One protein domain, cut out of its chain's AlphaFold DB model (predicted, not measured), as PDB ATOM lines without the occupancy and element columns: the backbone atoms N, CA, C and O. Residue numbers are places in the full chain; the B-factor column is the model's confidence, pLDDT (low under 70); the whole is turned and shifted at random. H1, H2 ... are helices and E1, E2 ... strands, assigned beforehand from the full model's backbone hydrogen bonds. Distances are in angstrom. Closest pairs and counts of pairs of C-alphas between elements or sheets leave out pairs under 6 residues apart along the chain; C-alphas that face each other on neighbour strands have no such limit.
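What this domain is: This is residues 6 to 33 and 236 to 301 of the 435 residues of an uncharacterized protein of Candidatus Dormibacter sp. RRmetagenome_bin12 (UniProt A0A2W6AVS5). A strongly twisted sheet of five strands curls round the helix H3, and with the short helix H2 near E3 this makes the larger of two lobes. The smaller lobe is the hairpin of E1 and E2 with the short helix H1 beside it, on the side toward the sheet; this hairpin lies farthest from the mean of the C-alphas and helps make the longest axis. The printed part has 94 residues with three named helices and seven named strands, in the order H1, E1, E2, E3, E4, H2, H3, E5, E6, E7. The large sheet runs E4, E3, E7, E6, E5 and the small one E1, E2, both antiparallel, and the class is mixed, helices and strands. The whole is compact, with a radius of gyration of the C-alphas of 13.1 A, and spans 40 by 27 by 23 A.

How they stand to each other: The large sheet runs, strand beside strand, E4, residues 243 to 247, E3, residues 236 to 240, E7, residues 296 to 300, E6, residues 288 to 293, and E5, residues 283 to 285. E4 and E5 are its edge strands; from edge to edge the strands' lines turn by 95 degrees. E7 and E6 are antiparallel at 158 degrees, with N 293 and O 296 2.8 A apart. E3 and E7 are antiparallel at 155 degrees, with N 239 and O 297 at 2.8 A. E4 and E3 form a hairpin at 149 degrees, with N 238 and O 246 at 2.8 A. E6 and E5 form a hairpin at 152 degrees, with N 283 and O 290 at 2.8 A. E5, E6 and E7 make a meander, each strand the antiparallel neighbour of the one before. The sheet curls round H3, residues 267 to 277, which is on it with 75 pairs of C-alphas within 10 A. The closest C-alphas of H3 and E5 are those of Ala 275 and Ala 283, 5.0 A apart, and of H3 and E6 those of Ala 275 and Arg 291, 5.2 A apart. H2, residues 249 to 255, is on the sheet too, and with H3 on one face this is an arrangement of two layers, helices on one face of a sheet. The closest C-alphas of H2 and E3 are those of Trp 251 and Leu 236, 5.5 A apart, while H2 and H3 are apart. E1, residues 15 to 19, and E2, residues 22 to 26, form a separate hairpin, antiparallel at 146 degrees, with N 17 and O 25 at 2.8 A. H1, residues 6 to 9, has its closest C-alphas to E2 in Ala 9 and His 26, 5.5 A apart. H1 only grazes the large sheet, and is on it only just, with 5 pairs of C-alphas within 10 A. E1 and E7, for instance, are apart. In H2 and H3 every O i to N i+4 pair is within hydrogen-bond range; H1 is too short for such a pair.

Where its parts are: H1 begins at C-alpha 6, at (193.497, 182.648, 198.189). E1 is 13.4 A long and E2 11.0 A. E3 begins at C-alpha 236, at (190.454, 171.865, 208.800), and is 13.7 A long; E4 is 10.9 A. H2 is 10.1 A long and H3 15.6 A. E5 is short, E6 is 16.5 A long, and E7, 13.2 A long, ends at C-alpha 300, at (192.825, 168.617, 206.996).

The domain as a whole: The two C-alphas farthest apart are those of Glu 21 and Asp 265, 41.1 A. Residues 34 to 235 are not printed, and C-alpha 33 and C-alpha 236 are 20.0 A apart across this cut. Of the links printed whole, that from H2 to H3, with 11 residues, is long. The mean pLDDT of the printed part is 93.9, and no printed residue is under 70.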
ATOM      1  N   GLY A   6     192.080 183.018 198.113       91.00
ATOM      2  CA  GLY A   6     193.497 182.648 198.189       91.00
ATOM      3  C   GLY A   6     193.749 181.459 199.117       91.00
ATOM      4  O   GLY A   6     194.563 180.597 198.814       91.00
ATOM      5  N   GLU A   7     193.001 181.361 200.215       94.19
ATOM      6  CA  GLU A   7     193.109 180.236 201.146       94.19
ATOM      7  C   GLU A   7     192.560 178.931 200.567       94.19
ATOM      8  O   GLU A   7     193.063 177.867 200.918       94.19
ATOM      9  N   VAL A   8     191.569 178.990 199.666       95.19
ATOM     10  CA  VAL A   8     191.067 177.796 198.965       95.19
ATOM     11  C   VAL A   8     192.178 177.147 198.139       95.19
ATOM     12  O   VAL A   8     192.315 175.930 198.184       95.19
ATOM     13  N   ALA A   9     193.014 177.932 197.455       94.19
ATOM     14  CA  ALA A   9     194.125 177.405 196.656       94.19
ATOM     15  C   ALA A   9     195.204 176.691 197.502       94.19
ATOM     16  O   ALA A   9     195.942 175.842 197.000       94.19
ATOM     17  N   GLU A  10     195.284 177.007 198.797       95.06
ATOM     18  CA  GLU A  10     196.249 176.429 199.738       95.06
ATOM     19  C   GLU A  10     195.729 175.183 200.470       95.06
ATOM     20  O   GLU A  10     196.476 174.577 201.241       95.06
ATOM     21  N   LEU A  11     194.469 174.783 200.255       96.69
ATOM     22  CA  LEU A  11     193.906 173.622 200.942       96.69
ATOM     23  C   LEU A  11     194.673 172.339 200.588       96.69
ATOM     24  O   LEU A  11     195.019 172.126 199.427       96.69
ATOM     25  N   PRO A  12     194.895 171.432 201.554       96.88
ATOM     26  CA  PRO A  12     195.680 170.223 201.336       96.88
ATOM     27  C   PRO A  12     194.837 169.093 200.721       96.88
ATOM     28  O   PRO A  12     194.945 167.947 201.147       96.88
ATOM     29  N   LEU A  13     193.943 169.419 199.781       96.00
ATOM     30  CA  LEU A  13     192.953 168.510 199.193       96.00
ATOM     31  C   LEU A  13     192.655 168.901 197.733       96.00
ATOM     32  O   LEU A  13     192.642 170.096 197.436       96.00
ATOM     33  N   PRO A  14     192.327 167.956 196.834       95.06
ATOM     34  CA  PRO A  14     191.721 168.276 195.539       95.06
ATOM     35  C   PRO A  14     190.306 168.826 195.769       95.06
ATOM     36  O   PRO A  14     189.378 168.071 196.063       95.06
ATOM     37  N   ALA A  15     190.135 170.146 195.713       96.44
ATOM     38  CA  ALA A  15     188.905 170.802 196.136       96.44
ATOM     39  C   ALA A  15     188.590 172.054 195.317       96.44
ATOM     40  O   ALA A  15     189.490 172.794 194.921       96.44
ATOM     41  N   ALA A  16     187.300 172.327 195.143       96.62
ATOM     42  CA  ALA A  16     186.794 173.548 194.535       96.62
ATOM     43  C   ALA A  16     185.675 174.166 195.370       96.62
ATOM     44  O   ALA A  16     184.826 173.473 195.926       96.62
ATOM     45  N   LEU A  17     185.669 175.493 195.446       95.62
ATOM     46  CA  LEU A  17     184.572 176.289 195.970       95.62
ATOM     47  C   LEU A  17     183.645 176.663 194.813       95.62
ATOM     48  O   LEU A  17     184.071 177.330 193.870       95.62
ATOM     49  N   LEU A  18     182.390 176.239 194.901       94.12
ATOM     50  CA  LEU A  18     181.355 176.453 193.903       94.12
ATOM     51  C   LEU A  18     180.293 177.431 194.417       94.12
ATOM     52  O   LEU A  18     179.862 177.352 195.573       94.12
ATOM     53  N   ASP A  19     179.843 178.312 193.532       92.06
ATOM     54  CA  ASP A  19     178.618 179.097 193.674       92.06
ATOM     55  C   ASP A  19     177.624 178.625 192.605       92.06
ATOM     56  O   ASP A  19     177.872 178.750 191.404       92.06
ATOM     57  N   GLY A  20     176.548 177.961 193.032       87.88
ATOM     58  CA  GLY A  20     175.765 177.112 192.132       87.88
ATOM     59  C   GLY A  20     176.646 176.020 191.512       87.88
ATOM     60  O   GLY A  20     177.215 175.212 192.244       87.88
ATOM     61  N   GLU A  21     176.764 176.033 190.183       88.94
ATOM     62  CA  GLU A  21     177.630 175.140 189.392       88.94
ATOM     63  C   GLU A  21     178.955 175.808 188.974       88.94
ATOM     64  O   GLU A  21     179.827 175.177 188.377       88.94
ATOM     65  N   GLN A  22     179.127 177.103 189.256       93.88
ATOM     66  CA  GLN A  22     180.308 177.852 188.845       93.88
ATOM     67  C   GLN A  22     181.451 177.649 189.842       93.88
ATOM     68  O   GLN A  22     181.303 177.926 191.031       93.88
ATOM     69  N   VAL A  23     182.628 177.253 189.350       95.81
ATOM     70  CA  VAL A  23     183.858 177.207 190.154       95.81
ATOM     71  C   VAL A  23     184.372 178.631 190.392       95.81
ATOM     72  O   VAL A  23     184.736 179.337 189.454       95.81
ATOM     73  N   VAL A  24     184.407 179.048 191.658       95.50
ATOM     74  CA  VAL A  24     184.864 180.379 192.102       95.50
ATOM     75  C   VAL A  24     186.339 180.359 192.506       95.50
ATOM     76  O   VAL A  24     187.060 181.333 192.301       95.50
ATOM     77  N   ALA A  25     186.792 179.257 193.101       96.38
ATOM     78  CA  ALA A  25     188.177 179.035 193.507       96.38
ATOM     79  C   ALA A  25     188.451 177.531 193.569       96.38
ATOM     80  O   ALA A  25     187.534 176.764 193.854       96.38
ATOM     81  N   HIS A  26     189.687 177.092 193.350       97.31
ATOM     82  CA  HIS A  26     190.039 175.675 193.447       97.31
ATOM     83  C   HIS A  26     191.513 175.476 193.808       97.31
ATOM     84  O   HIS A  26     192.327 176.394 193.678       97.31
ATOM     85  N   THR A  27     191.853 174.279 194.279       96.62
ATOM     86  CA  THR A  27     193.246 173.858 194.453       96.62
ATOM     87  C   THR A  27     193.867 173.433 193.120       96.62
ATOM     88  O   THR A  27     193.138 173.108 192.181       96.62
ATOM     89  N   PRO A  28     195.208 173.419 193.001       94.62
ATOM     90  CA  PRO A  28     195.886 172.985 191.776       94.62
ATOM     91  C   PRO A  28     195.563 171.548 191.346       94.62
ATOM     92  O   PRO A  28     195.582 171.246 190.160       94.62
ATOM     93  N   GLU A  29     195.268 170.662 192.298       94.56
ATOM     94  CA  GLU A  29     194.934 169.253 192.063       94.56
ATOM     95  C   GLU A  29     193.466 169.039 191.686       94.56
ATOM     96  O   GLU A  29     193.065 167.915 191.385       94.56
ATOM     97  N   TRP A  30     192.644 170.087 191.742       94.06
ATOM     98  CA  TRP A  30     191.266 170.000 191.295       94.06
ATOM     99  C   TRP A  30     191.196 169.953 189.767       94.06
ATOM    100  O   TRP A  30     191.650 170.871 189.088       94.06
ATOM    101  N   ASP A  31     190.551 168.911 189.254       88.75
ATOM    102  CA  ASP A  31     190.167 168.789 187.847       88.75
ATOM    103  C   ASP A  31     188.645 168.948 187.711       88.75
ATOM    104  O   ASP A  31     188.132 169.946 187.202       88.75
ATOM    105  N   ARG A  32     187.899 167.994 188.277       85.06
ATOM    106  CA  ARG A  32     186.433 167.970 188.277       85.06
ATOM    107  C   ARG A  32     185.876 167.257 189.503       85.06
ATOM    108  O   ARG A  32     186.583 166.493 190.166       85.06
ATOM    109  N   ALA A  33     184.579 167.444 189.745       83.62
ATOM    110  CA  ALA A  33     183.825 166.604 190.665       83.62
ATOM    111  C   ALA A  33     183.683 165.203 190.045       83.62
ATOM    112  O   ALA A  33     182.921 165.002 189.100       83.62
ATOM    113  N   LEU A 236     189.402 171.102 209.457       96.88
ATOM    114  CA  LEU A 236     190.454 171.865 208.800       96.88
ATOM    115  C   LEU A 236     191.011 172.906 209.768       96.88
ATOM    116  O   LEU A 236     190.247 173.647 210.393       96.88
ATOM    117  N   ALA A 237     192.334 173.006 209.838       97.69
ATOM    118  CA  ALA A 237     193.036 174.018 210.610       97.69
ATOM    119  C   ALA A 237     194.225 174.603 209.847       97.69
ATOM    120  O   ALA A 237     194.869 173.928 209.050       97.69
ATOM    121  N   LEU A 238     194.530 175.866 210.133       97.56
ATOM    122  CA  LEU A 238     195.774 176.520 209.749       97.56
ATOM    123  C   LEU A 238     196.682 176.590 210.973       97.56
ATOM    124  O   LEU A 238     196.278 177.103 212.019       97.56
ATOM    125  N   VAL A 239     197.919 176.135 210.818       97.69
ATOM    126  CA  VAL A 239     198.948 176.120 211.856       97.69
ATOM    127  C   VAL A 239     200.074 177.085 211.488       97.69
ATOM    128  O   VAL A 239     200.562 177.082 210.356       97.69
ATOM    129  N   ARG A 240     200.508 177.897 212.458       96.62
ATOM    130  CA  ARG A 240     201.664 178.804 212.370       96.62
ATOM    131  C   ARG A 240     202.552 178.592 213.582       96.62
ATOM    132  O   ARG A 240     202.032 178.583 214.691       96.62
ATOM    133  N   ASP A 241     203.851 178.392 213.380       94.31
ATOM    134  CA  ASP A 241     204.820 178.201 214.472       94.31
ATOM    135  C   ASP A 241     204.382 177.132 215.492       94.31
ATOM    136  O   ASP A 241     204.484 177.293 216.711       94.31
ATOM    137  N   SER A 242     203.826 176.032 214.975       95.06
ATOM    138  CA  SER A 242     203.227 174.938 215.752       95.06
ATOM    139  C   SER A 242     202.049 175.349 216.643       95.06
ATOM    140  O   SER A 242     201.725 174.634 217.584       95.06
ATOM    141  N   VAL A 243     201.380 176.466 216.368       97.44
ATOM    142  CA  VAL A 243     200.158 176.919 217.046       97.44
ATOM    143  C   VAL A 243     198.996 176.907 216.059       97.44
ATOM    144  O   VAL A 243     199.111 177.399 214.936       97.44
ATOM    145  N   VAL A 244     197.854 176.358 216.474       97.56
ATOM    146  CA  VAL A 244     196.615 176.420 215.690       97.56
ATOM    147  C   VAL A 244     196.172 177.878 215.613       97.56
ATOM    148  O   VAL A 244     195.777 178.469 216.613       97.56
ATOM    149  N   HIS A 245     196.246 178.481 214.432       96.50
ATOM    150  CA  HIS A 245     195.900 179.885 214.230       96.50
ATOM    151  C   HIS A 245     194.399 180.069 213.988       96.50
ATOM    152  O   HIS A 245     193.768 180.958 214.555       96.50
ATOM    153  N   LYS A 246     193.813 179.200 213.163       94.94
ATOM    154  CA  LYS A 246     192.368 179.131 212.915       94.94
ATOM    155  C   LYS A 246     191.965 177.697 212.613       94.94
ATOM    156  O   LYS A 246     192.770 176.934 212.086       94.94
ATOM    157  N   ALA A 247     190.723 177.350 212.926       95.75
ATOM    158  CA  ALA A 247     190.194 176.010 212.727       95.75
ATOM    159  C   ALA A 247     188.680 176.029 212.469       95.75
ATOM    160  O   ALA A 247     187.981 176.976 212.855       95.75
ATOM    161  N   THR A 248     188.161 174.991 211.815       93.81
ATOM    162  CA  THR A 248     186.722 174.696 211.813       93.81
ATOM    163  C   THR A 248     186.280 174.142 213.165       93.81
ATOM    164  O   THR A 248     187.092 173.673 213.955       93.81
ATOM    165  N   ARG A 249     184.971 174.182 213.444       89.12
ATOM    166  CA  ARG A 249     184.416 173.524 214.638       89.12
ATOM    167  C   ARG A 249     184.658 172.016 214.576       89.12
ATOM    168  O   ARG A 249     185.076 171.425 215.560       89.12
ATOM    169  N   SER A 250     184.488 171.425 213.397       89.62
ATOM    170  CA  SER A 250     184.745 170.005 213.176       89.62
ATOM    171  C   SER A 250     186.195 169.618 213.466       89.62
ATOM    172  O   SER A 250     186.430 168.516 213.932       89.62
ATOM    173  N   TRP A 251     187.172 170.508 213.264       92.69
ATOM    174  CA  TRP A 251     188.550 170.249 213.694       92.69
ATOM    175  C   TRP A 251     188.666 170.091 215.213       92.69
ATOM    176  O   TRP A 251     189.277 169.138 215.686       92.69
ATOM    177  N   ASP A 252     188.067 170.999 215.982       89.44
ATOM    178  CA  ASP A 252     188.049 170.896 217.443       89.44
ATOM    179  C   ASP A 252     187.348 169.609 217.901       89.44
ATOM    180  O   ASP A 252     187.887 168.847 218.693       89.44
ATOM    181  N   GLU A 253     186.204 169.278 217.306       86.25
ATOM    182  CA  GLU A 253     185.451 168.065 217.646       86.25
ATOM    183  C   GLU A 253     186.204 166.750 217.381       86.25
ATOM    184  O   GLU A 253     185.894 165.744 218.026       86.25
ATOM    185  N   GLU A 254     187.149 166.745 216.434       87.50
ATOM    186  CA  GLU A 254     187.983 165.582 216.096       87.50
ATOM    187  C   GLU A 254     189.295 165.543 216.889       87.50
ATOM    188  O   GLU A 254     189.861 164.472 217.095       87.50
ATOM    189  N   THR A 255     189.813 166.697 217.318       89.44
ATOM    190  CA  THR A 255     191.200 166.804 217.807       89.44
ATOM    191  C   THR A 255     191.331 167.377 219.215       89.44
ATOM    192  O   THR A 255     192.381 167.234 219.834       89.44
ATOM    193  N   SER A 256     190.291 168.032 219.733       88.94
ATOM    194  CA  SER A 256     190.327 168.908 220.914       88.94
ATOM    195  C   SER A 256     191.372 170.041 220.825       88.94
ATOM    196  O   SER A 256     191.794 170.593 221.848       88.94
ATOM    197  N   LEU A 257     191.845 170.386 219.618       91.44
ATOM    198  CA  LEU A 257     192.865 171.414 219.384       91.44
ATOM    199  C   LEU A 257     192.232 172.727 218.915       91.44
ATOM    200  O   LEU A 257     192.165 173.030 217.722       91.44
ATOM    201  N   LEU A 258     191.813 173.538 219.883       93.75
ATOM    202  CA  LEU A 258     191.267 174.876 219.653       93.75
ATOM    203  C   LEU A 258     192.312 175.874 219.109       93.75
ATOM    204  O   LEU A 258     193.503 175.750 219.411       93.75
ATOM    205  N   PRO A 259     191.885 176.930 218.386       95.88
ATOM    206  CA  PRO A 259     192.750 178.064 218.066       95.88
ATOM    207  C   PRO A 259     193.471 178.629 219.302       95.88
ATOM    208  O   PRO A 259     192.890 178.748 220.380       95.88
ATOM    209  N   GLY A 260     194.751 178.961 219.144       96.56
ATOM    210  CA  GLY A 260     195.660 179.381 220.214       96.56
ATOM    211  C   GLY A 260     196.373 178.228 220.929       96.56
ATOM    212  O   GLY A 260     197.327 178.472 221.668       96.56
ATOM    213  N   ARG A 261     195.973 176.968 220.710       96.31
ATOM    214  CA  ARG A 261     196.676 175.807 221.272       96.31
ATOM    215  C   ARG A 261     197.911 175.458 220.450       96.31
ATOM    216  O   ARG A 261     197.879 175.451 219.220       96.31
ATOM    217  N   ARG A 262     199.002 175.137 221.149       95.88
ATOM    218  CA  ARG A 262     200.212 174.581 220.540       95.88
ATOM    219  C   ARG A 262     199.981 173.109 220.206       95.88
ATOM    220  O   ARG A 262     199.371 172.392 220.995       95.88
ATOM    221  N   LEU A 263     200.484 172.672 219.060       94.62
ATOM    222  CA  LEU A 263     200.534 171.266 218.702       94.62
ATOM    223  C   LEU A 263     201.466 170.543 219.678       94.62
ATOM    224  O   LEU A 263     202.631 170.919 219.826       94.62
ATOM    225  N   ALA A 264     200.932 169.527 220.348       90.69
ATOM    226  CA  ALA A 264     201.736 168.530 221.038       90.69
ATOM    227  C   ALA A 264     202.313 167.529 220.025       90.69
ATOM    228  O   ALA A 264     201.910 167.519 218.858       90.69
ATOM    229  N   ASP A 265     203.233 166.684 220.483       87.25
ATOM    230  CA  ASP A 265     203.695 165.551 219.687       87.25
ATOM    231  C   ASP A 265     202.513 164.620 219.360       87.25
ATOM    232  O   ASP A 265     201.711 164.287 220.237       87.25
ATOM    233  N   GLY A 266     202.339 164.283 218.082       90.56
ATOM    234  CA  GLY A 266     201.155 163.581 217.592       90.56
ATOM    235  C   GLY A 266     200.837 163.834 216.119       90.56
ATOM    236  O   GLY A 266     201.541 164.557 215.412       90.56
ATOM    237  N   ARG A 267     199.727 163.248 215.645       93.31
ATOM    238  CA  ARG A 267     199.374 163.182 214.213       93.31
ATOM    239  C   ARG A 267     199.363 164.554 213.522       93.31
ATOM    240  O   ARG A 267     199.916 164.688 212.433       93.31
ATOM    241  N   ALA A 268     198.809 165.585 214.166       94.12
ATOM    242  CA  ALA A 268     198.796 166.950 213.632       94.12
ATOM    243  C   ALA A 268     200.214 167.535 213.463       94.12
ATOM    244  O   ALA A 268     200.511 168.130 212.429       94.12
ATOM    245  N   ALA A 269     201.097 167.344 214.451       95.88
ATOM    246  CA  ALA A 269     202.482 167.806 214.383       95.88
ATOM    247  C   ALA A 269     203.278 167.049 213.311       95.88
ATOM    248  O   ALA A 269     204.002 167.677 212.539       95.88
ATOM    249  N   HIS A 270     203.079 165.732 213.192       96.62
ATOM    250  CA  HIS A 270     203.678 164.923 212.127       96.62
ATOM    251  C   HIS A 270     203.237 165.376 210.733       96.62
ATOM    252  O   HIS A 270     204.072 165.483 209.838       96.62
ATOM    253  N   CYS A 271     201.954 165.710 210.546       96.38
ATOM    254  CA  CYS A 271     201.461 166.269 209.285       96.38
ATOM    255  C   CYS A 271     202.160 167.588 208.935       96.38
ATOM    256  O   CYS A 271     202.577 167.780 207.796       96.38
ATOM    257  N   VAL A 272     202.311 168.492 209.912       97.00
ATOM    258  CA  VAL A 272     202.982 169.783 209.699       97.00
ATOM    259  C   VAL A 272     204.457 169.591 209.350       97.00
ATOM    260  O   VAL A 272     204.944 170.216 208.411       97.00
ATOM    261  N   ALA A 273     205.155 168.703 210.060       96.38
ATOM    262  CA  ALA A 273     206.550 168.380 209.778       96.38
ATOM    263  C   ALA A 273     206.728 167.751 208.385       96.38
ATOM    264  O   ALA A 273     207.654 168.115 207.661       96.38
ATOM    265  N   ALA A 274     205.820 166.857 207.985       97.00
ATOM    266  CA  ALA A 274     205.831 166.244 206.660       97.00
ATOM    267  C   ALA A 274     205.538 167.262 205.547       97.00
ATOM    268  O   ALA A 274     206.212 167.258 204.527       97.00
ATOM    269  N   ALA A 275     204.583 168.177 205.732       97.12
ATOM    270  CA  ALA A 275     204.319 169.230 204.747       97.12
ATOM    271  C   ALA A 275     205.508 170.190 204.586       97.12
ATOM    272  O   ALA A 275     205.817 170.613 203.473       97.12
ATOM    273  N   ALA A 276     206.222 170.481 205.679       95.00
ATOM    274  CA  ALA A 276     207.408 171.329 205.649       95.00
ATOM    275  C   ALA A 276     208.577 170.717 204.850       95.00
ATOM    276  O   ALA A 276     209.403 171.467 204.330       95.00
ATOM    277  N   SER A 277     208.655 169.384 204.724       95.69
ATOM    278  CA  SER A 277     209.697 168.720 203.929       95.69
ATOM    279  C   SER A 277     209.392 168.668 202.427       95.69
ATOM    280  O   SER A 277     210.305 168.418 201.639       95.69
ATOM    281  N   ILE A 278     208.147 168.948 202.020       94.31
ATOM    282  CA  ILE A 278     207.701 168.995 200.616       94.31
ATOM    283  C   ILE A 278     206.811 170.227 200.335       94.31
ATOM    284  O   ILE A 278     205.609 170.088 200.091       94.31
ATOM    285  N   PRO A 279     207.372 171.453 200.346       85.38
ATOM    286  CA  PRO A 279     206.593 172.680 200.183       85.38
ATOM    287  C   PRO A 279     205.751 172.702 198.899       85.38
ATOM    288  O   PRO A 279     206.218 172.321 197.828       85.38
ATOM    289  N   GLY A 280     204.506 173.174 199.007       84.00
ATOM    290  CA  GLY A 280     203.557 173.259 197.891       84.00
ATOM    291  C   GLY A 280     202.852 171.946 197.525       84.00
ATOM    292  O   GLY A 280     201.782 171.998 196.925       84.00
ATOM    293  N   ALA A 281     203.379 170.786 197.930       93.50
ATOM    294  CA  ALA A 281     202.730 169.491 197.737       93.50
ATOM    295  C   ALA A 281     201.822 169.117 198.925       93.50
ATOM    296  O   ALA A 281     201.900 169.698 200.010       93.50
ATOM    297  N   ILE A 282     200.941 168.133 198.717       96.88
ATOM    298  CA  ILE A 282     200.126 167.550 199.790       96.88
ATOM    299  C   ILE A 282     200.923 166.432 200.468       96.88
ATOM    300  O   ILE A 282     201.142 165.373 199.881       96.88
ATOM    301  N   ALA A 283     201.297 166.634 201.727       96.88
ATOM    302  CA  ALA A 283     201.763 165.564 202.597       96.88
ATOM    303  C   ALA A 283     200.574 164.761 203.131       96.88
ATOM    304  O   ALA A 283     199.570 165.342 203.549       96.88
ATOM    305  N   ARG A 284     200.691 163.429 203.159       95.00
ATOM    306  CA  ARG A 284     199.696 162.530 203.760       95.00
ATOM    307  C   ARG A 284     200.329 161.743 204.907       95.00
ATOM    308  O   ARG A 284     201.362 161.113 204.709       95.00
ATOM    309  N   VAL A 285     199.710 161.767 206.086       94.56
ATOM    310  CA  VAL A 285     200.169 161.034 207.283       94.56
ATOM    311  C   VAL A 285     198.956 160.435 207.984       94.56
ATOM    312  O   VAL A 285     198.051 161.167 208.369       94.56
ATOM    313  N   ASP A 286     198.905 159.107 208.123       90.31
ATOM    314  CA  ASP A 286     197.809 158.371 208.782       90.31
ATOM    315  C   ASP A 286     196.398 158.755 208.287       90.31
ATOM    316  O   ASP A 286     195.409 158.784 209.029       90.31
ATOM    317  N   GLY A 287     196.302 159.080 206.996       89.56
ATOM    318  CA  GLY A 287     195.070 159.516 206.341       89.56
ATOM    319  C   GLY A 287     194.638 160.950 206.651       89.56
ATOM    320  O   GLY A 287     193.517 161.311 206.323       89.56
ATOM    321  N   TRP A 288     195.495 161.763 207.265       95.00
ATOM    322  CA  TRP A 288     195.366 163.220 207.309       95.00
ATOM    323  C   TRP A 288     196.204 163.845 206.197       95.00
ATOM    324  O   TRP A 288     197.159 163.234 205.711       95.00
ATOM    325  N   CYS A 289     195.852 165.062 205.795       97.25
ATOM    326  CA  CYS A 289     196.535 165.782 204.728       97.25
ATOM    327  C   CYS A 289     197.051 167.129 205.226       97.25
ATOM    328  O   CYS A 289     196.370 167.804 205.997       97.25
ATOM    329  N   ALA A 290     198.229 167.549 204.768       97.81
ATOM    330  CA  ALA A 290     198.754 168.875 205.056       97.81
ATOM    331  C   ALA A 290     199.494 169.493 203.869       97.81
ATOM    332  O   ALA A 290     200.084 168.787 203.056       97.81
ATOM    333  N   ARG A 291     199.463 170.825 203.783       97.62
ATOM    334  CA  ARG A 291     200.161 171.616 202.766       97.62
ATOM    335  C   ARG A 291     200.664 172.902 203.395       97.62
ATOM    336  O   ARG A 291     199.901 173.631 204.029       97.62
ATOM    337  N   THR A 292     201.937 173.202 203.183       96.81
ATOM    338  CA  THR A 292     202.505 174.505 203.526       96.81
ATOM    339  C   THR A 292     202.192 175.503 202.414       96.81
ATOM    340  O   THR A 292     202.596 175.307 201.268       96.81
ATOM    341  N   GLY A 293     201.442 176.548 202.763       91.50
ATOM    342  CA  GLY A 293     201.106 177.685 201.910       91.50
ATOM    343  C   GLY A 293     201.789 178.973 202.374       91.50
ATOM    344  O   GLY A 293     202.614 178.971 203.289       91.50
ATOM    345  N   SER A 294     201.416 180.099 201.767       90.44
ATOM    346  CA  SER A 294     201.959 181.420 202.118       90.44
ATOM    347  C   SER A 294     201.560 181.861 203.530       90.44
ATOM    348  O   SER A 294     202.283 182.597 204.200       90.44
ATOM    349  N   SER A 295     200.402 181.388 203.994       87.94
ATOM    350  CA  SER A 295     199.785 181.798 205.249       87.94
ATOM    351  C   SER A 295     200.122 180.887 206.434       87.94
ATOM    352  O   SER A 295     199.667 181.170 207.542       87.94
ATOM    353  N   GLY A 296     200.898 179.819 206.239       94.88
ATOM    354  CA  GLY A 296     201.192 178.781 207.233       94.88
ATOM    355  C   GLY A 296     200.945 177.379 206.675       94.88
ATOM    356  O   GLY A 296     200.840 177.194 205.465       94.88
ATOM    357  N   THR A 297     200.841 176.379 207.550       97.62
ATOM    358  CA  THR A 297     200.557 174.999 207.134       97.62
ATOM    359  C   THR A 297     199.104 174.652 207.397       97.62
ATOM    360  O   THR A 297     198.652 174.646 208.542       97.62
ATOM    361  N   TRP A 298     198.372 174.358 206.332       97.69
ATOM    362  CA  TRP A 298     197.026 173.819 206.423       97.69
ATOM    363  C   TRP A 298     197.073 172.332 206.726       97.69
ATOM    364  O   TRP A 298     197.868 171.611 206.130       97.69
ATOM    365  N   VAL A 299     196.202 171.879 207.622       98.00
ATOM    366  CA  VAL A 299     196.018 170.472 207.978       98.00
ATOM    367  C   VAL A 299     194.533 170.147 207.895       98.00
ATOM    368  O   VAL A 299     193.712 170.860 208.473       98.00
ATOM    369  N   ALA A 300     194.189 169.084 207.179       97.25
ATOM    370  CA  ALA A 300     192.825 168.617 206.996       97.25
ATOM    371  C   ALA A 300     192.690 167.136 207.348       97.25
ATOM    372  O   ALA A 300     193.601 166.335 207.120       97.25
ATOM    373  N   ILE A 301     191.508 166.778 207.839       94.88
ATOM    374  CA  ILE A 301     191.041 165.396 207.885       94.88
ATOM    375  C   ILE A 301     190.137 165.217 206.654       94.88
ATOM    376  O   ILE A 301     189.034 165.773 206.644       94.88
TER     377      ILE A 301